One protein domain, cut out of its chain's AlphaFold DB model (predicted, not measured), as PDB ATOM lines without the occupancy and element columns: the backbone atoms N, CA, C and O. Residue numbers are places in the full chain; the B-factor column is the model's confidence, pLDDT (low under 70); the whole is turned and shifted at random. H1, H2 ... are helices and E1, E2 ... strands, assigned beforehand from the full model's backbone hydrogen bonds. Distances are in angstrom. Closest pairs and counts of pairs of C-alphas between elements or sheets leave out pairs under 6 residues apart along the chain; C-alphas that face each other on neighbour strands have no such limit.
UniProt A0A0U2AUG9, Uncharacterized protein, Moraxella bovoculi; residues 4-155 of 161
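Overview. This is residues 4 to 155 of the 161 residues of an uncharacterized protein of Moraxella bovoculi (UniProt A0A0U2AUG9). The model is an open arrangement of helices with few contacts between its groups: a helical hairpin, H2 and H3, has the short H4 across one end, and H1 and H6 lie side by side in a second group, near a small strand hairpin, E1 and E2. The long H5 lies off to one side of both groups and links them along the chain, from the tight link after H4 to a corner with H6, and residues 78 to 87, of which 81 to 87 belong to H5, stand free. The printed part has 152 residues with six named helices and two named strands, in the order H1 H2 H3 H4 H5 H6 E1 E2; the sheet, in the order E1 - E2, is antiparallel. The class is mostly helix, and the whole is compact, with a radius of gyration of the C-alphas of 16.7 A and spans of 47 by 45 by 28 A.

Arrangement. H1, residues 4 to 16, touches H6, residues 106 to 118, at a shallow tilt of 23 degrees, the same way; their closest C-alphas, of Thr 5 and Ala 111, are 6.0 A apart. H2, residues 22 to 42, and H3, residues 46 to 64, form a hairpin; they touch at a shallow tilt of 12 degrees, opposite ways, with the C-alphas of Ala 30 and Lys 56 closest at 4.3 A. H4, residues 70 to 77, touches H2 at residues 22 to 26 alone, about perpendicular at 76 degrees, with the C-alphas of Gln 23 and Ala 72 closest at 5.5 A. H3 and H4 touch only at the corner, with the C-alphas of Ser 63 and Ala 72 closest at 5.5 A. H5, residues 81 to 102, is apart from H1, H2, H3 and H4. H5 and H6 only just touch, with 3 pairs of C-alphas within 8 A, and only at the corner; the C-alphas of Gly 99 and Met 106 are closest at 6.2 A, and the tilt is steep, 62 degrees, opposite ways. E1, residues 121 to 123, and E2, residues 129 to 131, form an antiparallel hairpin with N 122 and O 130 within hydrogen-bond range at 2.9 A, and N 130 and O 122 at 2.8 A. The closest C-alphas of H1 and E2, of Ala 16 and Pro 131, are 5.5 A apart. In H1, H2, H3, H4, H5 and H6 every O i to N i+4 pair is within hydrogen-bond range.

Along the chain. H1 begins at C-alpha 4, (239.664, 180.228, 298.702), and is 18.2 A long from first to last C-alpha. H2 measures 30.7 A, H3 27.0 A and H4 10.4 A. H5, the longest helix by residues, measures 31.5 A and ends at C-alpha 102, (261.123, 189.069, 294.557). H6 measures 18.4 A. E1 and E2 have 3 residues each, and E2 ends at C-alpha 131, (231.719, 197.831, 307.406).

Size, cuts and confidence. The two C-alphas farthest apart, of Asp 68 and Gly 103, are 48.1 A apart. The printed part has no cut, and the links between successive named elements are tight. Residues 78 to 87, of which 81 to 87 belong to H5, stand free. Residues 132 to 155 hold no named element. The mean pLDDT of the printed part is 94.3, and residues 66 to 67 are under 70.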
ATOM      1  N   GLN A   4     240.337 179.768 297.494       87.19
ATOM      2  CA  GLN A   4     239.664 180.228 298.702       87.19
ATOM      3  C   GLN A   4     239.969 181.689 299.068       87.19
ATOM      4  O   GLN A   4     239.044 182.403 299.452       87.19
ATOM      5  N   THR A   5     241.215 182.171 298.940       93.31
ATOM      6  CA  THR A   5     241.548 183.556 299.347       93.31
ATOM      7  C   THR A   5     240.940 184.575 298.389       93.31
ATOM      8  O   THR A   5     240.337 185.548 298.839       93.31
ATOM      9  N   LEU A   6     241.028 184.337 297.075       92.81
ATOM     10  CA  LEU A   6     240.407 185.216 296.084       92.81
ATOM     11  C   LEU A   6     238.884 185.254 296.264       92.81
ATOM     12  O   LEU A   6     238.295 186.333 296.306       92.81
ATOM     13  N   GLN A   7     238.255 184.088 296.450       95.19
ATOM     14  CA  GLN A   7     236.821 184.014 296.716       95.19
ATOM     15  C   GLN A   7     236.440 184.757 298.005       95.19
ATOM     16  O   GLN A   7     235.454 185.493 298.016       95.19
ATOM     17  N   SER A   8     237.244 184.639 299.063       96.25
ATOM     18  CA  SER A   8     237.010 185.352 300.319       96.25
ATOM     19  C   SER A   8     237.113 186.873 300.162       96.25
ATOM     20  O   SER A   8     236.295 187.582 300.738       96.25
ATOM     21  N   ILE A   9     238.032 187.392 299.343       96.56
ATOM     22  CA  ILE A   9     238.100 188.834 299.040       96.56
ATOM     23  C   ILE A   9     236.827 189.294 298.316       96.56
ATOM     24  O   ILE A   9     236.270 190.347 298.627       96.56
ATOM     25  N   ILE A  10     236.315 188.495 297.377       96.31
ATOM     26  CA  ILE A  10     235.044 188.798 296.706       96.31
ATOM     27  C   ILE A  10     233.879 188.787 297.703       96.31
ATOM     28  O   ILE A  10     233.027 189.677 297.670       96.31
ATOM     29  N   ASP A  11     233.839 187.821 298.619       96.31
ATOM     30  CA  ASP A  11     232.795 187.747 299.642       96.31
ATOM     31  C   ASP A  11     232.883 188.915 300.635       96.31
ATOM     32  O   ASP A  11     231.854 189.456 301.039       96.31
ATOM     33  N   TRP A  12     234.093 189.384 300.946       96.25
ATOM     34  CA  TRP A  12     234.314 190.614 301.706       96.25
ATOM     35  C   TRP A  12     233.645 191.823 301.035       96.25
ATOM     36  O   TRP A  12     232.917 192.567 301.695       96.25
ATOM     37  N   PHE A  13     233.802 191.990 299.715       95.94
ATOM     38  CA  PHE A  13     233.141 193.073 298.974       95.94
ATOM     39  C   PHE A  13     231.619 192.918 298.929       95.94
ATOM     40  O   PHE A  13     230.912 193.915 299.081       95.94
ATOM     41  N   LYS A  14     231.097 191.691 298.787       95.31
ATOM     42  CA  LYS A  14     229.645 191.436 298.847       95.31
ATOM     43  C   LYS A  14     229.046 191.846 300.190       95.31
ATOM     44  O   LYS A  14     227.916 192.317 300.223       95.31
ATOM     45  N   ILE A  15     229.788 191.686 301.285       94.50
ATOM     46  CA  ILE A  15     229.357 192.151 302.606       94.50
ATOM     47  C   ILE A  15     229.460 193.677 302.691       94.50
ATOM     48  O   ILE A  15     228.525 194.339 303.132       94.50
ATOM     49  N   ALA A  16     230.590 194.253 302.274       93.06
ATOM     50  CA  ALA A  16     230.847 195.676 302.463       93.06
ATOM     51  C   ALA A  16     229.987 196.586 301.568       93.06
ATOM     52  O   ALA A  16     229.625 197.694 301.966       93.06
ATOM     53  N   LYS A  17     229.689 196.139 300.345       92.56
ATOM     54  CA  LYS A  17     228.910 196.859 299.331       92.56
ATOM     55  C   LYS A  17     228.022 195.858 298.570       92.56
ATOM     56  O   LYS A  17     228.312 195.546 297.418       92.56
ATOM     57  N   PRO A  18     226.929 195.356 299.179       92.88
ATOM     58  CA  PRO A  18     226.086 194.316 298.576       92.88
ATOM     59  C   PRO A  18     225.398 194.753 297.277       92.88
ATOM     60  O   PRO A  18     225.120 193.917 296.424       92.88
ATOM     61  N   ASN A  19     225.147 196.056 297.116       93.44
ATOM     62  CA  ASN A  19     224.531 196.648 295.929       93.44
ATOM     63  C   ASN A  19     225.377 197.847 295.463       93.44
ATOM     64  O   ASN A  19     225.060 198.982 295.826       93.44
ATOM     65  N   PRO A  20     226.492 197.626 294.744       93.12
ATOM     66  CA  PRO A  20     227.378 198.713 294.336       93.12
ATOM     67  C   PRO A  20     226.704 199.626 293.300       93.12
ATOM     68  O   PRO A  20     226.138 199.151 292.317       93.12
ATOM     69  N   THR A  21     226.792 200.942 293.507       93.31
ATOM     70  CA  THR A  21     226.353 201.966 292.542       93.31
ATOM     71  C   THR A  21     227.471 202.327 291.557       93.31
ATOM     72  O   THR A  21     228.638 202.009 291.796       93.31
ATOM     73  N   ASN A  22     227.160 203.062 290.482       94.50
ATOM     74  CA  ASN A  22     228.182 203.585 289.561       94.50
ATOM     75  C   ASN A  22     229.217 204.464 290.282       94.50
ATOM     76  O   ASN A  22     230.411 204.344 290.021       94.50
ATOM     77  N   GLN A  23     228.795 205.247 291.278       92.44
ATOM     78  CA  GLN A  23     229.715 205.995 292.138       92.44
ATOM     79  C   GLN A  23     230.656 205.074 292.915       92.44
ATOM     80  O   GLN A  23     231.845 205.365 293.017       92.44
ATOM     81  N   ASN A  24     230.152 203.953 293.451       93.00
ATOM     82  CA  ASN A  24     231.006 202.984 294.139       93.00
ATOM     83  C   ASN A  24     232.026 202.361 293.186       93.00
ATOM     84  O   ASN A  24     233.159 202.135 293.597       93.00
ATOM     85  N   ILE A  25     231.659 202.127 291.923       95.06
ATOM     86  CA  ILE A  25     232.587 201.612 290.910       95.06
ATOM     87  C   ILE A  25     233.689 202.644 290.624       95.06
ATOM     88  O   ILE A  25     234.869 202.299 290.683       95.06
ATOM     89  N   VAL A  26     233.333 203.913 290.386       95.62
ATOM     90  CA  VAL A  26     234.309 205.001 290.164       95.62
ATOM     91  C   VAL A  26     235.223 205.194 291.371       95.62
ATOM     92  O   VAL A  26     236.444 205.256 291.230       95.62
ATOM     93  N   GLN A  27     234.650 205.200 292.571       94.38
ATOM     94  CA  GLN A  27     235.402 205.284 293.815       94.38
ATOM     95  C   GLN A  27     236.353 204.089 294.000       94.38
ATOM     96  O   GLN A  27     237.490 204.274 294.430       94.38
ATOM     97  N   GLN A  28     235.928 202.870 293.656       95.88
ATOM     98  CA  GLN A  28     236.784 201.689 293.748       95.88
ATOM     99  C   GLN A  28     237.950 201.746 292.753       95.88
ATOM    100  O   GLN A  28     239.052 201.342 293.112       95.88
ATOM    101  N   MET A  29     237.751 202.287 291.546       96.94
ATOM    102  CA  MET A  29     238.860 202.544 290.616       96.94
ATOM    103  C   MET A  29     239.841 203.575 291.181       96.94
ATOM    104  O   MET A  29     241.047 203.371 291.091       96.94
ATOM    105  N   ALA A  30     239.350 204.638 291.824       96.75
ATOM    106  CA  ALA A  30     240.219 205.616 292.479       96.75
ATOM    107  C   ALA A  30     241.105 204.962 293.553       96.75
ATOM    108  O   ALA A  30     242.309 205.203 293.596       96.75
ATOM    109  N   TYR A  31     240.529 204.098 294.396       96.06
ATOM    110  CA  TYR A  31     241.298 203.375 295.412       96.06
ATOM    111  C   TYR A  31     242.199 202.292 294.828       96.06
ATOM    112  O   TYR A  31     243.265 202.063 295.372       96.06
ATOM    113  N   HIS A  32     241.844 201.683 293.698       97.44
ATOM    114  CA  HIS A  32     242.770 200.808 292.979       97.44
ATOM    115  C   HIS A  32     244.039 201.559 292.551       97.44
ATOM    116  O   HIS A  32     245.140 201.070 292.776       97.44
ATOM    117  N   PHE A  33     243.908 202.778 292.015       98.19
ATOM    118  CA  PHE A  33     245.070 203.607 291.675       98.19
ATOM    119  C   PHE A  33     245.867 204.081 292.898       98.19
ATOM    120  O   PHE A  33     247.072 204.272 292.776       98.19
ATOM    121  N   GLU A  34     245.240 204.223 294.071       97.19
ATOM    122  CA  GLU A  34     245.960 204.460 295.333       97.19
ATOM    123  C   GLU A  34     246.914 203.301 295.654       97.19
ATOM    124  O   GLU A  34     248.072 203.553 295.961       97.19
ATOM    125  N   GLU A  35     246.482 202.045 295.502       97.62
ATOM    126  CA  GLU A  35     247.350 200.879 295.740       97.62
ATOM    127  C   GLU A  35     248.506 200.805 294.717       97.62
ATOM    128  O   GLU A  35     249.624 200.413 295.050       97.62
ATOM    129  N   VAL A  36     248.272 201.228 293.467       98.19
ATOM    130  CA  VAL A  36     249.347 201.351 292.461       98.19
ATOM    131  C   VAL A  36     250.315 202.483 292.828       98.19
ATOM    132  O   VAL A  36     251.524 202.326 292.671       98.19
ATOM    133  N   ALA A  37     249.814 203.599 293.359       98.50
ATOM    134  CA  ALA A  37     250.647 204.697 293.845       98.50
ATOM    135  C   ALA A  37     251.524 204.255 295.032       98.50
ATOM    136  O   ALA A  37     252.714 204.560 295.047       98.50
ATOM    137  N   GLU A  38     250.983 203.462 295.968       98.25
ATOM    138  CA  GLU A  38     251.755 202.861 297.068       98.25
ATOM    139  C   GLU A  38     252.869 201.930 296.551       98.25
ATOM    140  O   GLU A  38     253.979 201.927 297.085       98.25
ATOM    141  N   MET A  39     252.624 201.185 295.466       97.88
ATOM    142  CA  MET A  39     253.683 200.423 294.793       97.88
ATOM    143  C   MET A  39     254.763 201.345 294.203       97.88
ATOM    144  O   MET A  39     255.950 201.045 294.342       97.88
ATOM    145  N   CYS A  40     254.380 202.444 293.546       98.44
ATOM    146  CA  CYS A  40     255.327 203.423 293.005       98.44
ATOM    147  C   CYS A  40     256.195 204.048 294.106       98.44
ATOM    148  O   CYS A  40     257.413 204.128 293.933       98.44
ATOM    149  N   ASP A  41     255.606 204.416 295.244       98.50
ATOM    150  CA  ASP A  41     256.335 204.902 296.422       98.50
ATOM    151  C   ASP A  41     257.364 203.871 296.914       98.50
ATOM    152  O   ASP A  41     258.546 204.186 297.076       98.50
ATOM    153  N   ALA A  42     256.950 202.604 297.043       97.50
ATOM    154  CA  ALA A  42     257.800 201.518 297.533       97.50
ATOM    155  C   ALA A  42     259.043 201.252 296.660       97.50
ATOM    156  O   ALA A  42     260.053 200.760 297.168       97.50
ATOM    157  N   ILE A  43     258.992 201.581 295.364       97.75
ATOM    158  CA  ILE A  43     260.125 201.441 294.433       97.75
ATOM    159  C   ILE A  43     260.856 202.765 294.153       97.75
ATOM    160  O   ILE A  43     261.765 202.797 293.325       97.75
ATOM    161  N   GLY A  44     260.473 203.856 294.824       98.06
ATOM    162  CA  GLY A  44     261.080 205.180 294.661       98.06
ATOM    163  C   GLY A  44     260.656 205.939 293.397       98.06
ATOM    164  O   GLY A  44     261.340 206.874 292.985       98.06
ATOM    165  N   ALA A  45     259.544 205.555 292.767       98.25
ATOM    166  CA  ALA A  45     258.977 206.209 291.588       98.25
ATOM    167  C   ALA A  45     258.013 207.351 291.979       98.25
ATOM    168  O   ALA A  45     256.842 207.347 291.601       98.25
ATOM    169  N   TYR A  46     258.510 208.325 292.746       97.62
ATOM    170  CA  TYR A  46     257.691 209.361 293.392       97.62
ATOM    171  C   TYR A  46     256.919 210.265 292.418       97.62
ATOM    172  O   TYR A  46     255.779 210.623 292.690       97.62
ATOM    173  N   ASP A  47     257.493 210.595 291.257       98.12
ATOM    174  CA  ASP A  47     256.785 211.411 290.258       98.12
ATOM    175  C   ASP A  47     255.516 210.693 289.756       98.12
ATOM    176  O   ASP A  47     254.451 211.296 289.646       98.12
ATOM    177  N   MET A  48     255.611 209.377 289.528       98.12
ATOM    178  CA  MET A  48     254.479 208.545 289.104       98.12
ATOM    179  C   MET A  48     253.460 208.346 290.232       98.12
ATOM    180  O   MET A  48     252.258 208.373 289.984       98.12
ATOM    181  N   GLU A  49     253.923 208.177 291.473       98.44
ATOM    182  CA  GLU A  49     253.053 208.162 292.656       98.44
ATOM    183  C   GLU A  49     252.179 209.424 292.697       98.44
ATOM    184  O   GLU A  49     250.954 209.330 292.781       98.44
ATOM    185  N   SER A  50     252.784 210.597 292.515       98.19
ATOM    186  CA  SER A  50     252.079 211.877 292.579       98.19
ATOM    187  C   SER A  50     251.080 212.071 291.429       98.19
ATOM    188  O   SER A  50     249.986 212.616 291.631       98.19
ATOM    189  N   GLU A  51     251.398 211.583 290.226       98.50
ATOM    190  CA  GLU A  51     250.458 211.548 289.096       98.50
ATOM    191  C   GLU A  51     249.260 210.626 289.379       98.50
ATOM    192  O   GLU A  51     248.107 211.011 289.155       98.50
ATOM    193  N   LEU A  52     249.497 209.439 289.942       98.50
ATOM    194  CA  LEU A  52     248.440 208.489 290.301       98.50
ATOM    195  C   LEU A  52     247.542 209.005 291.432       98.50
ATOM    196  O   LEU A  52     246.325 208.814 291.387       98.50
ATOM    197  N   ILE A  53     248.102 209.711 292.419       98.31
ATOM    198  CA  ILE A  53     247.316 210.379 293.466       98.31
ATOM    199  C   ILE A  53     246.449 211.499 292.884       98.31
ATOM    200  O   ILE A  53     245.304 211.677 293.313       98.31
ATOM    201  N   THR A  54     246.947 212.225 291.883       98.38
ATOM    202  CA  THR A  54     246.144 213.220 291.160       98.38
ATOM    203  C   THR A  54     244.970 212.546 290.448       98.38
ATOM    204  O   THR A  54     243.821 212.913 290.696       98.38
ATOM    205  N   LEU A  55     245.229 211.478 289.687       98.12
ATOM    206  CA  LEU A  55     244.191 210.693 289.009       98.12
ATOM    207  C   LEU A  55     243.143 210.133 289.985       98.12
ATOM    208  O   LEU A  55     241.940 210.201 289.725       98.12
ATOM    209  N   LYS A  56     243.577 209.608 291.136       97.06
ATOM    210  CA  LYS A  56     242.681 209.175 292.219       97.06
ATOM    211  C   LYS A  56     241.744 210.308 292.638       97.06
ATOM    212  O   LYS A  56     240.543 210.078 292.775       97.06
ATOM    213  N   ASN A  57     242.264 211.511 292.873       96.00
ATOM    214  CA  ASN A  57     241.456 212.644 293.327       96.00
ATOM    215  C   ASN A  57     240.461 213.117 292.258       96.00
ATOM    216  O   ASN A  57     239.319 213.443 292.596       96.00
ATOM    217  N   ASP A  58     240.848 213.079 290.984       95.62
ATOM    218  CA  ASP A  58     239.951 213.377 289.866       95.62
ATOM    219  C   ASP A  58     238.794 212.367 289.805       95.62
ATOM    220  O   ASP A  58     237.624 212.751 289.757       95.62
ATOM    221  N   LEU A  59     239.089 211.069 289.928       95.44
ATOM    222  CA  LEU A  59     238.067 210.017 289.981       95.44
ATOM    223  C   LEU A  59     237.169 210.135 291.219       95.44
ATOM    224  O   LEU A  59     235.955 209.953 291.126       95.44
ATOM    225  N   LEU A  60     237.726 210.472 292.387       93.69
ATOM    226  CA  LEU A  60     236.916 210.727 293.580       93.69
ATOM    227  C   LEU A  60     235.983 211.921 293.378       93.69
ATOM    228  O   LEU A  60     234.845 211.871 293.845       93.69
ATOM    229  N   SER A  61     236.430 212.949 292.657       92.12
ATOM    230  CA  SER A  61     235.601 214.100 292.299       92.12
ATOM    231  C   SER A  61     234.444 213.673 291.394       92.12
ATOM    232  O   SER A  61     233.301 213.952 291.733       92.12
ATOM    233  N   VAL A  62     234.704 212.873 290.351       90.88
ATOM    234  CA  VAL A  62     233.660 212.268 289.497       90.88
ATOM    235  C   VAL A  62     232.680 211.417 290.312       90.88
ATOM    236  O   VAL A  62     231.471 211.508 290.126       90.88
ATOM    237  N   SER A  63     233.170 210.612 291.260       87.50
ATOM    238  CA  SER A  63     232.307 209.748 292.083       87.50
ATOM    239  C   SER A  63     231.359 210.526 293.005       87.50
ATOM    240  O   SER A  63     230.359 209.973 293.460       87.50
ATOM    241  N   ARG A  64     231.676 211.792 293.297       85.69
ATOM    242  CA  ARG A  64     230.954 212.665 294.236       85.69
ATOM    243  C   ARG A  64     230.221 213.812 293.546       85.69
ATOM    244  O   ARG A  64     229.555 214.580 294.234       85.69
ATOM    245  N   ALA A  65     230.400 213.964 292.237       72.56
ATOM    246  CA  ALA A  65     229.865 215.081 291.487       72.56
ATOM    247  C   ALA A  65     228.359 214.911 291.237       72.56
ATOM    248  O   ALA A  65     227.905 213.856 290.792       72.56
ATOM    249  N   ASP A  66     227.645 216.005 291.513       64.12
ATOM    250  CA  ASP A  66     226.216 216.253 291.294       64.12
ATOM    251  C   ASP A  66     225.223 215.435 292.150       64.12
ATOM    252  O   ASP A  66     225.418 214.251 292.428       64.12
ATOM    253  N   GLU A  67     224.124 216.084 292.556       65.88
ATOM    254  CA  GLU A  67     223.009 215.471 293.300       65.88
ATOM    255  C   GLU A  67     222.336 214.349 292.487       65.88
ATOM    256  O   GLU A  67     221.801 213.402 293.069       65.88
ATOM    257  N   ASP A  68     222.439 214.422 291.153       70.62
ATOM    258  CA  ASP A  68     221.848 213.479 290.197       70.62
ATOM    259  C   ASP A  68     222.815 212.379 289.708       70.62
ATOM    260  O   ASP A  68     222.433 211.543 288.887       70.62
ATOM    261  N   TYR A  69     224.067 212.349 290.188       75.38
ATOM    262  CA  TYR A  69     225.078 211.327 289.851       75.38
ATOM    263  C   TYR A  69     225.418 211.177 288.353       75.38
ATOM    264  O   TYR A  69     225.972 210.155 287.930       75.38
ATOM    265  N   ALA A  70     225.125 212.204 287.552       84.94
ATOM    266  CA  ALA A  70     225.247 212.169 286.095       84.94
ATOM    267  C   ALA A  70     226.675 211.867 285.608       84.94
ATOM    268  O   ALA A  70     226.850 211.143 284.626       84.94
ATOM    269  N   ASP A  71     227.696 212.360 286.311       89.31
ATOM    270  CA  ASP A  71     229.097 212.195 285.909       89.31
ATOM    271  C   ASP A  71     229.585 210.749 286.061       89.31
ATOM    272  O   ASP A  71     230.236 210.210 285.163       89.31
ATOM    273  N   ALA A  72     229.238 210.083 287.168       92.94
ATOM    274  CA  ALA A  72     229.585 208.679 287.377       92.94
ATOM    275  C   ALA A  72     228.858 207.772 286.372       92.94
ATOM    276  O   ALA A  72     229.456 206.843 285.824       92.94
ATOM    277  N   ASP A  73     227.587 208.062 286.088       93.56
ATOM    278  CA  ASP A  73     226.809 207.340 285.083       93.56
ATOM    279  C   ASP A  73     227.400 207.516 283.684       93.56
ATOM    280  O   ASP A  73     227.625 206.527 282.980       93.56
ATOM    281  N   PHE A  74     227.718 208.753 283.300       93.38
ATOM    282  CA  PHE A  74     228.366 209.056 282.030       93.38
ATOM    283  C   PHE A  74     229.711 208.331 281.907       93.38
ATOM    284  O   PHE A  74     229.967 207.684 280.888       93.38
ATOM    285  N   PHE A  75     230.541 208.366 282.953       94.00
ATOM    286  CA  PHE A  75     231.837 207.688 282.984       94.00
ATOM    287  C   PHE A  75     231.701 206.177 282.747       94.00
ATOM    288  O   PHE A  75     232.382 205.610 281.892       94.00
ATOM    289  N   ILE A  76     230.778 205.518 283.455       95.19
ATOM    290  CA  ILE A  76     230.550 204.071 283.329       95.19
ATOM    291  C   ILE A  76     229.943 203.696 281.971       95.19
ATOM    292  O   ILE A  76     230.255 202.629 281.436       95.19
ATOM    293  N   GLN A  77     229.083 204.542 281.398       96.50
ATOM    294  CA  GLN A  77     228.469 204.298 280.088       96.50
ATOM    295  C   GLN A  77     229.481 204.333 278.936       96.50
ATOM    296  O   GLN A  77     229.318 203.584 277.974       96.50
ATOM    297  N   HIS A  78     230.524 205.160 279.036       96.25
ATOM    298  CA  HIS A  78     231.533 205.340 277.981       96.25
ATOM    299  C   HIS A  78     232.780 204.465 278.163       96.25
ATOM    300  O   HIS A  78     233.713 204.528 277.362       96.25
ATOM    301  N   MET A  79     232.804 203.633 279.201       96.44
ATOM    302  CA  MET A  79     233.916 202.745 279.508       96.44
ATOM    303  C   MET A  79     233.899 201.478 278.645       96.44
ATOM    304  O   MET A  79     232.894 200.762 278.581       96.44
ATOM    305  N   ASP A  80     235.050 201.119 278.073       98.06
ATOM    306  CA  ASP A  80     235.253 199.785 277.506       98.06
ATOM    307  C   ASP A  80     235.445 198.759 278.632       98.06
ATOM    308  O   ASP A  80     236.542 198.534 279.148       98.06
ATOM    309  N   LYS A  81     234.341 198.117 279.020       97.50
ATOM    310  CA  LYS A  81     234.318 197.126 280.105       97.50
ATOM    311  C   LYS A  81     235.144 195.879 279.795       97.50
ATOM    312  O   LYS A  81     235.627 195.239 280.725       97.50
ATOM    313  N   LYS A  82     235.293 195.514 278.517       98.38
ATOM    314  CA  LYS A  82     236.087 194.344 278.131       98.38
ATOM    315  C   LYS A  82     237.570 194.654 278.297       98.38
ATOM    316  O   LYS A  82     238.272 193.855 278.904       98.38
ATOM    317  N   ALA A  83     238.013 195.806 277.798       98.50
ATOM    318  CA  ALA A  83     239.393 196.253 277.967       98.50
ATOM    319  C   ALA A  83     239.743 196.469 279.448       98.50
ATOM    320  O   ALA A  83     240.824 196.086 279.881       98.50
ATOM    321  N   LEU A  84     238.813 197.011 280.246       98.12
ATOM    322  CA  LEU A  84     239.017 197.139 281.689       98.12
ATOM    323  C   LEU A  84     239.186 195.774 282.370       98.12
ATOM    324  O   LEU A  84     240.094 195.610 283.179       98.12
ATOM    325  N   LEU A  85     238.322 194.799 282.064       98.44
ATOM    326  CA  LEU A  85     238.414 193.460 282.653       98.44
ATOM    327  C   LEU A  85     239.755 192.788 282.327       98.44
ATOM    328  O   LEU A  85     240.374 192.215 283.218       98.44
ATOM    329  N   ASP A  86     240.196 192.889 281.075       98.62
ATOM    330  CA  ASP A  86     241.488 192.372 280.610       98.62
ATOM    331  C   ASP A  86     242.650 192.997 281.399       98.62
ATOM    332  O   ASP A  86     243.431 192.286 282.029       98.62
ATOM    333  N   ALA A  87     242.673 194.331 281.504       98.50
ATOM    334  CA  ALA A  87     243.692 195.057 282.259       98.50
ATOM    335  C   ALA A  87     243.700 194.709 283.760       98.50
ATOM    336  O   ALA A  87     244.769 194.586 284.354       98.50
ATOM    337  N   LEU A  88     242.531 194.521 284.386       98.25
ATOM    338  CA  LEU A  88     242.439 194.103 285.791       98.25
ATOM    339  C   LEU A  88     243.002 192.689 285.998       98.25
ATOM    340  O   LEU A  88     243.709 192.442 286.977       98.25
ATOM    341  N   CYS A  89     242.719 191.759 285.081       98.12
ATOM    342  CA  CYS A  89     243.307 190.420 285.113       98.12
ATOM    343  C   CYS A  89     244.833 190.474 284.955       98.12
ATOM    344  O   CYS A  89     245.547 189.851 285.745       98.12
ATOM    345  N   ASP A  90     245.336 191.262 284.006       98.44
ATOM    346  CA  ASP A  90     246.773 191.441 283.789       98.44
ATOM    347  C   ASP A  90     247.468 192.072 284.997       98.44
ATOM    348  O   ASP A  90     248.566 191.659 285.371       98.44
ATOM    349  N   GLN A  91     246.828 193.024 285.673       97.94
ATOM    350  CA  GLN A  91     247.352 193.611 286.906       97.94
ATOM    351  C   GLN A  91     247.485 192.576 288.028       97.94
ATOM    352  O   GLN A  91     248.502 192.556 288.717       97.94
ATOM    353  N   ILE A  92     246.519 191.664 288.185       96.50
ATOM    354  CA  ILE A  92     246.629 190.565 289.158       96.50
ATOM    355  C   ILE A  92     247.798 189.643 288.787       96.50
ATOM    356  O   ILE A  92     248.633 189.324 289.636       96.50
ATOM    357  N   VAL A  93     247.883 189.226 287.520       97.19
ATOM    358  CA  VAL A  93     248.943 188.324 287.038       97.19
ATOM    359  C   VAL A  93     250.325 188.955 287.210       97.19
ATOM    360  O   VAL A  93     251.250 188.300 287.692       97.19
ATOM    361  N   THR A  94     250.475 190.228 286.858       98.00
ATOM    362  CA  THR A  94     251.756 190.938 286.946       98.00
ATOM    363  C   THR A  94     252.145 191.265 288.384       98.00
ATOM    364  O   THR A  94     253.313 191.095 288.721       98.00
ATOM    365  N   ALA A  95     251.202 191.617 289.264       97.19
ATOM    366  CA  ALA A  95     251.478 191.792 290.692       97.19
ATOM    367  C   ALA A  95     251.996 190.493 291.334       97.19
ATOM    368  O   ALA A  95     252.992 190.504 292.062       97.19
ATOM    369  N   LEU A  96     251.377 189.349 291.010       95.88
ATOM    370  CA  LEU A  96     251.874 188.037 291.432       95.88
ATOM    371  C   LEU A  96     253.248 187.726 290.831       95.88
ATOM    372  O   LEU A  96     254.105 187.185 291.527       95.88
ATOM    373  N   GLY A  97     253.474 188.095 289.569       97.06
ATOM    374  CA  GLY A  97     254.764 187.953 288.898       97.06
ATOM    375  C   GLY A  97     255.882 188.741 289.585       97.06
ATOM    376  O   GLY A  97     256.943 188.179 289.848       97.06
ATOM    377  N   VAL A  98     255.641 190.008 289.935       97.19
ATOM    378  CA  VAL A  98     256.595 190.841 290.688       97.19
ATOM    379  C   VAL A  98     256.930 190.182 292.024       97.19
ATOM    380  O   VAL A  98     258.105 189.961 292.317       97.19
ATOM    381  N   GLY A  99     255.916 189.800 292.803       96.06
ATOM    382  CA  GLY A  99     256.120 189.138 294.091       96.06
ATOM    383  C   GLY A  99     256.880 187.816 293.983       96.06
ATOM    384  O   GLY A  99     257.808 187.576 294.753       96.06
ATOM    385  N   TYR A 100     256.559 186.995 292.979       95.25
ATOM    386  CA  TYR A 100     257.280 185.755 292.687       95.25
ATOM    387  C   TYR A 100     258.765 186.007 292.396       95.25
ATOM    388  O   TYR A 100     259.621 185.349 292.981       95.25
ATOM    389  N   MET A 101     259.086 186.983 291.539       95.25
ATOM    390  CA  MET A 101     260.479 187.307 291.200       95.25
ATOM    391  C   MET A 101     261.252 187.865 292.405       95.25
ATOM    392  O   MET A 101     262.435 187.567 292.577       95.25
ATOM    393  N   MET A 102     260.570 188.606 293.281       94.69
ATOM    394  CA  MET A 102     261.123 189.069 294.557       94.69
ATOM    395  C   MET A 102     261.287 187.936 295.584       94.69
ATOM    396  O   MET A 102     262.078 188.068 296.511       94.69
ATOM    397  N   GLY A 103     260.633 186.788 295.390       94.38
ATOM    398  CA  GLY A 103     260.659 185.654 296.318       94.38
ATOM    399  C   GLY A 103     259.643 185.754 297.457       94.38
ATOM    400  O   GLY A 103     259.788 185.059 298.451       94.38
ATOM    401  N   PHE A 104     258.624 186.604 297.350       95.44
ATOM    402  CA  PHE A 104     257.610 186.745 298.394       95.44
ATOM    403  C   PHE A 104     256.667 185.537 298.445       95.44
ATOM    404  O   PHE A 104     256.262 185.005 297.406       95.44
ATOM    405  N   ASP A 105     256.228 185.163 299.651       95.06
ATOM    406  CA  ASP A 105     255.063 184.288 299.818       95.06
ATOM    407  C   ASP A 105     253.782 185.094 299.556       95.06
ATOM    408  O   ASP A 105     253.113 185.591 300.465       95.06
ATOM    409  N   MET A 106     253.448 185.241 298.272       94.81
ATOM    410  CA  MET A 106     252.283 186.011 297.829       94.81
ATOM    411  C   MET A 106     250.958 185.426 298.316       94.81
ATOM    412  O   MET A 106     249.983 186.156 298.483       94.81
ATOM    413  N   GLU A 107     250.897 184.113 298.532       94.00
ATOM    414  CA  GLU A 107     249.687 183.476 299.030       94.00
ATOM    415  C   GLU A 107     249.469 183.781 300.510       94.00
ATOM    416  O   GLU A 107     248.382 184.240 300.875       94.00
ATOM    417  N   GLY A 108     250.498 183.581 301.336       94.81
ATOM    418  CA  GLY A 108     250.463 183.914 302.755       94.81
ATOM    419  C   GLY A 108     250.220 185.406 302.990       94.81
ATOM    420  O   GLY A 108     249.331 185.769 303.764       94.81
ATOM    421  N   ALA A 109     250.918 186.270 302.247       96.44
ATOM    422  CA  ALA A 109     250.749 187.717 302.334       96.44
ATOM    423  C   ALA A 109     249.316 188.150 301.999       96.44
ATOM    424  O   ALA A 109     248.701 188.905 302.758       96.44
ATOM    425  N   LEU A 110     248.739 187.644 300.901       96.62
ATOM    426  CA  LEU A 110     247.373 188.003 300.519       96.62
ATOM    427  C   LEU A 110     246.338 187.468 301.518       96.62
ATOM    428  O   LEU A 110     245.361 188.159 301.812       96.62
ATOM    429  N   ALA A 111     246.548 186.271 302.074       96.56
ATOM    430  CA  ALA A 111     245.687 185.726 303.121       96.56
ATOM    431  C   ALA A 111     245.712 186.593 304.394       96.56
ATOM    432  O   ALA A 111     244.659 186.853 304.981       96.56
ATOM    433  N   GLU A 112     246.881 187.103 304.790       97.56
ATOM    434  CA  GLU A 112     247.028 187.998 305.942       97.56
ATOM    435  C   GLU A 112     246.398 189.380 305.700       97.56
ATOM    436  O   GLU A 112     245.706 189.916 306.575       97.56
ATOM    437  N   VAL A 113     246.558 189.948 304.499       97.44
ATOM    438  CA  VAL A 113     245.852 191.181 304.105       97.44
ATOM    439  C   VAL A 113     244.341 190.961 304.124       97.44
ATOM    440  O   VAL A 113     243.607 191.785 304.674       97.44
ATOM    441  N   ASN A 114     243.861 189.835 303.592       97.38
ATOM    442  CA  ASN A 114     242.444 189.494 303.612       97.38
ATOM    443  C   ASN A 114     241.919 189.358 305.054       97.38
ATOM    444  O   ASN A 114     240.918 189.983 305.406       97.38
ATOM    445  N   ARG A 115     242.637 188.652 305.939       97.31
ATOM    446  CA  ARG A 115     242.319 188.588 307.377       97.31
ATOM    447  C   ARG A 115     242.219 189.990 307.986       97.31
ATOM    448  O   ARG A 115     241.252 190.284 308.687       97.31
ATOM    449  N   SER A 116     243.192 190.863 307.717       97.88
ATOM    450  CA  SER A 116     243.161 192.257 308.174       97.88
ATOM    451  C   SER A 116     241.945 193.017 307.634       97.88
ATOM    452  O   SER A 116     241.291 193.738 308.389       97.88
ATOM    453  N   ASN A 117     241.569 192.821 306.370       96.75
ATOM    454  CA  ASN A 117     240.384 193.446 305.788       96.75
ATOM    455  C   ASN A 117     239.100 193.060 306.534       96.75
ATOM    456  O   ASN A 117     238.280 193.939 306.803       96.75
ATOM    457  N   TYR A 118     238.930 191.804 306.954       96.75
ATOM    458  CA  TYR A 118     237.770 191.407 307.767       96.75
ATOM    459  C   TYR A 118     237.726 192.093 309.141       96.75
ATOM    460  O   TYR A 118     236.649 192.295 309.694       96.75
ATOM    461  N   THR A 119     238.864 192.548 309.672       96.81
ATOM    462  CA  THR A 119     238.884 193.333 310.917       96.81
ATOM    463  C   THR A 119     238.389 194.772 310.751       96.81
ATOM    464  O   THR A 119     238.256 195.483 311.736       96.81
ATOM    465  N   LYS A 120     238.090 195.228 309.525       96.38
ATOM    466  CA  LYS A 120     237.444 196.532 309.278       96.38
ATOM    467  C   LYS A 120     235.937 196.514 309.573       96.38
ATOM    468  O   LYS A 120     235.311 197.573 309.588       96.38
ATOM    469  N   PHE A 121     235.352 195.337 309.794       96.12
ATOM    470  CA  PHE A 121     233.957 195.201 310.194       96.12
ATOM    471  C   PHE A 121     233.796 195.281 311.715       96.12
ATOM    472  O   PHE A 121     234.686 194.906 312.480       96.12
ATOM    473  N   THR A 122     232.628 195.749 312.134       94.00
ATOM    474  CA  THR A 122     232.037 195.452 313.445       94.00
ATOM    475  C   THR A 122     230.807 194.565 313.237       94.00
ATOM    476  O   THR A 122     230.528 194.173 312.105       94.00
ATOM    477  N   THR A 123     230.061 194.247 314.289       94.19
ATOM    478  CA  THR A 123     228.766 193.564 314.187       94.19
ATOM    479  C   THR A 123     227.640 194.432 314.735       94.19
ATOM    480  O   THR A 123     227.844 195.145 315.718       94.19
ATOM    481  N   ASP A 124     226.455 194.357 314.130       92.25
ATOM    482  CA  ASP A 124     225.230 194.868 314.751       92.25
ATOM    483  C   ASP A 124     224.801 194.013 315.958       92.25
ATOM    484  O   ASP A 124     225.426 193.003 316.298       92.25
ATOM    485  N   GLU A 125     223.715 194.416 316.616       93.50
ATOM    486  CA  GLU A 125     223.147 193.697 317.763       93.50
ATOM    487  C   GLU A 125     222.660 192.277 317.415       93.50
ATOM    488  O   GLU A 125     222.509 191.439 318.304       93.50
ATOM    489  N   GLN A 126     222.415 191.991 316.134       92.81
ATOM    490  CA  GLN A 126     221.993 190.689 315.621       92.81
ATOM    491  C   GLN A 126     223.181 189.833 315.140       92.81
ATOM    492  O   GLN A 126     222.984 188.684 314.745       92.81
ATOM    493  N   GLY A 127     224.409 190.356 315.208       91.19
ATOM    494  CA  GLY A 127     225.630 189.677 314.781       91.19
ATOM    495  C   GLY A 127     225.963 189.832 313.293       91.19
ATOM    496  O   GLY A 127     226.889 189.171 312.822       91.19
ATOM    497  N   ASN A 128     225.255 190.679 312.541       92.31
ATOM    498  CA  ASN A 128     225.564 190.908 311.130       92.31
ATOM    499  C   ASN A 128     226.776 191.838 310.986       92.31
ATOM    500  O   ASN A 128     226.858 192.848 311.689       92.31
ATOM    501  N   PRO A 129     227.708 191.549 310.062       93.81
ATOM    502  CA  PRO A 129     228.875 192.392 309.839       93.81
ATOM    503  C   PRO A 129     228.490 193.760 309.249       93.81
ATOM    504  O   PRO A 129     227.825 193.835 308.218       93.81
ATOM    505  N   ILE A 130     228.970 194.841 309.866       93.62
ATOM    506  CA  ILE A 130     228.829 196.224 309.386       93.62
ATOM    507  C   ILE A 130     230.212 196.776 309.028       93.62
ATOM    508  O   ILE A 130     231.093 196.803 309.897       93.62
ATOM    509  N   PRO A 131     230.449 197.220 307.777       93.69
ATOM    510  CA  PRO A 131     231.719 197.831 307.406       93.69
ATOM    511  C   PRO A 131     231.859 199.197 308.075       93.69
ATOM    512  O   PRO A 131     230.914 199.985 308.104       93.69
ATOM    513  N   PHE A 132     233.055 199.523 308.554       92.88
ATOM    514  CA  PHE A 132     233.356 200.901 308.921       92.88
ATOM    515  C   PHE A 132     233.501 201.749 307.652       92.88
ATOM    516  O   PHE A 132     234.400 201.512 306.845       92.88
ATOM    517  N   ILE A 133     232.615 202.727 307.470       90.31
ATOM    518  CA  ILE A 133     232.663 203.681 306.361       90.31
ATOM    519  C   ILE A 133     233.204 205.007 306.890       90.31
ATOM    520  O   ILE A 133     232.685 205.541 307.869       90.31
ATOM    521  N   ASP A 134     234.264 205.522 306.274       86.62
ATOM    522  CA  ASP A 134     234.838 206.808 306.664       86.62
ATOM    523  C   ASP A 134     234.022 207.998 306.119       86.62
ATOM    524  O   ASP A 134     233.067 207.841 305.356       86.62
ATOM    525  N   ALA A 135     234.423 209.221 306.484       86.12
ATOM    526  CA  ALA A 135     233.764 210.454 306.034       86.12
ATOM    527  C   ALA A 135     233.772 210.644 304.503       86.12
ATOM    528  O   ALA A 135     233.031 211.465 303.971       86.12
ATOM    529  N   ASN A 136     234.615 209.894 303.795       81.38
ATOM    530  CA  ASN A 136     234.783 209.928 302.351       81.38
ATOM    531  C   ASN A 136     233.949 208.856 301.626       81.38
ATOM    532  O   ASN A 136     233.997 208.797 300.392       81.38
ATOM    533  N   GLY A 137     233.216 208.013 302.363       81.69
ATOM    534  CA  GLY A 137     232.470 206.875 301.827       81.69
ATOM    535  C   GLY A 137     233.321 205.620 301.581       81.69
ATOM    536  O   GLY A 137     232.766 204.598 301.157       81.69
ATOM    537  N   LYS A 138     234.634 205.674 301.870       87.44
ATOM    538  CA  LYS A 138     235.576 204.549 301.754       87.44
ATOM    539  C   LYS A 138     235.290 203.537 302.849       87.44
ATOM    540  O   LYS A 138     234.961 203.906 303.975       87.44
ATOM    541  N   ILE A 139     235.514 202.260 302.558       92.00
ATOM    542  CA  ILE A 139     235.607 201.247 303.611       92.00
ATOM    543  C   ILE A 139     236.916 201.488 304.375       92.00
ATOM    544  O   ILE A 139     238.008 201.156 303.908       92.00
ATOM    545  N   GLY A 140     236.793 202.150 305.521       91.88
ATOM    546  CA  GLY A 140     237.900 202.640 306.327       91.88
ATOM    547  C   GLY A 140     238.435 201.608 307.320       91.88
ATOM    548  O   GLY A 140     238.005 200.456 307.384       91.88
ATOM    549  N   LYS A 141     239.406 202.042 308.125       94.00
ATOM    550  CA  LYS A 141     239.955 201.259 309.237       94.00
ATOM    551  C   LYS A 141     239.093 201.513 310.473       94.00
ATOM    552  O   LYS A 141     239.121 202.617 311.004       94.00
ATOM    553  N   ASN A 142     238.335 200.507 310.909       93.56
ATOM    554  CA  ASN A 142     237.535 200.599 312.130       93.56
ATOM    555  C   ASN A 142     238.445 200.853 313.354       93.56
ATOM    556  O   ASN A 142     239.319 200.023 313.606       93.56
ATOM    557  N   PRO A 143     238.263 201.943 314.119       92.62
ATOM    558  CA  PRO A 143     239.125 202.262 315.261       92.62
ATOM    559  C   PRO A 143     239.171 201.182 316.351       92.62
ATOM    560  O   PRO A 143     240.205 201.013 316.996       92.62
ATOM    561  N   ASP A 144     238.086 200.429 316.528       94.31
ATOM    562  CA  ASP A 144     237.943 199.448 317.607       94.31
ATOM    563  C   ASP A 144     238.432 198.058 317.172       94.31
ATOM    564  O   ASP A 144     239.147 197.349 317.899       94.31
ATOM    565  N   THR A 145     238.079 197.655 315.949       95.81
ATOM    566  CA  THR A 145     238.287 196.281 315.475       95.81
ATOM    567  C   THR A 145     239.480 196.114 314.543       95.81
ATOM    568  O   THR A 145     240.051 195.023 314.523       95.81
ATOM    569  N   TYR A 146     239.945 197.162 313.851       97.19
ATOM    570  CA  TYR A 146     240.998 197.026 312.841       97.19
ATOM    571  C   TYR A 146     242.316 196.512 313.427       97.19
ATOM    572  O   TYR A 146     242.795 196.980 314.463       97.19
ATOM    573  N   ARG A 147     242.940 195.562 312.730       97.31
ATOM    574  CA  ARG A 147     244.273 195.031 313.027       97.31
ATOM    575  C   ARG A 147     245.101 195.041 311.747       97.31
ATOM    576  O   ARG A 147     244.768 194.315 310.810       97.31
ATOM    577  N   LYS A 148     246.168 195.851 311.718       97.19
ATOM    578  CA  LYS A 148     247.108 195.968 310.584       97.19
ATOM    579  C   LYS A 148     247.646 194.579 310.186       97.19
ATOM    580  O   LYS A 148     247.873 193.776 311.094       97.19
ATOM    581  N   PRO A 149     247.817 194.272 308.886       97.56
ATOM    582  CA  PRO A 149     248.458 193.023 308.488       97.56
ATOM    583  C   PRO A 149     249.937 193.027 308.898       97.56
ATOM    584  O   PRO A 149     250.592 194.069 308.816       97.56
ATOM    585  N   ASN A 150     250.448 191.878 309.341       97.50
ATOM    586  CA  ASN A 150     251.875 191.653 309.597       97.50
ATOM    587  C   ASN A 150     252.501 190.963 308.379       97.50
ATOM    588  O   ASN A 150     252.241 189.781 308.165       97.50
ATOM    589  N   LEU A 151     253.278 191.692 307.573       97.06
ATOM    590  CA  LEU A 151     253.771 191.187 306.284       97.06
ATOM    591  C   LEU A 151     255.219 190.693 306.325       97.06
ATOM    592  O   LEU A 151     255.646 189.977 305.424       97.06
ATOM    593  N   GLU A 152     255.946 191.024 307.387       95.88
ATOM    594  CA  GLU A 152     257.337 190.655 307.616       95.88
ATOM    595  C   GLU A 152     257.619 189.152 307.415       95.88
ATOM    596  O   GLU A 152     258.628 188.837 306.784       95.88
ATOM    597  N   PRO A 153     256.757 188.207 307.852       95.69
ATOM    598  CA  PRO A 153     257.007 186.777 307.651       95.69
ATOM    599  C   PRO A 153     256.978 186.308 306.189       95.69
ATOM    600  O   PRO A 153     257.452 185.212 305.909       95.69
ATOM    601  N   PHE A 154     256.400 187.090 305.272       95.44
ATOM    602  CA  PHE A 154     256.212 186.696 303.869       95.44
ATOM    603  C   PHE A 154     257.292 187.252 302.936       95.44
ATOM    604  O   PHE A 154     257.255 187.018 301.727       95.44
ATOM    605  N   ILE A 155     258.260 187.979 303.493       94.19
ATOM    606  CA  ILE A 155     259.453 188.438 302.792       94.19
ATOM    607  C   ILE A 155     260.517 187.350 302.971       94.19
ATOM    608  O   ILE A 155     261.192 187.297 303.998       94.19
TER     609      ILE A 155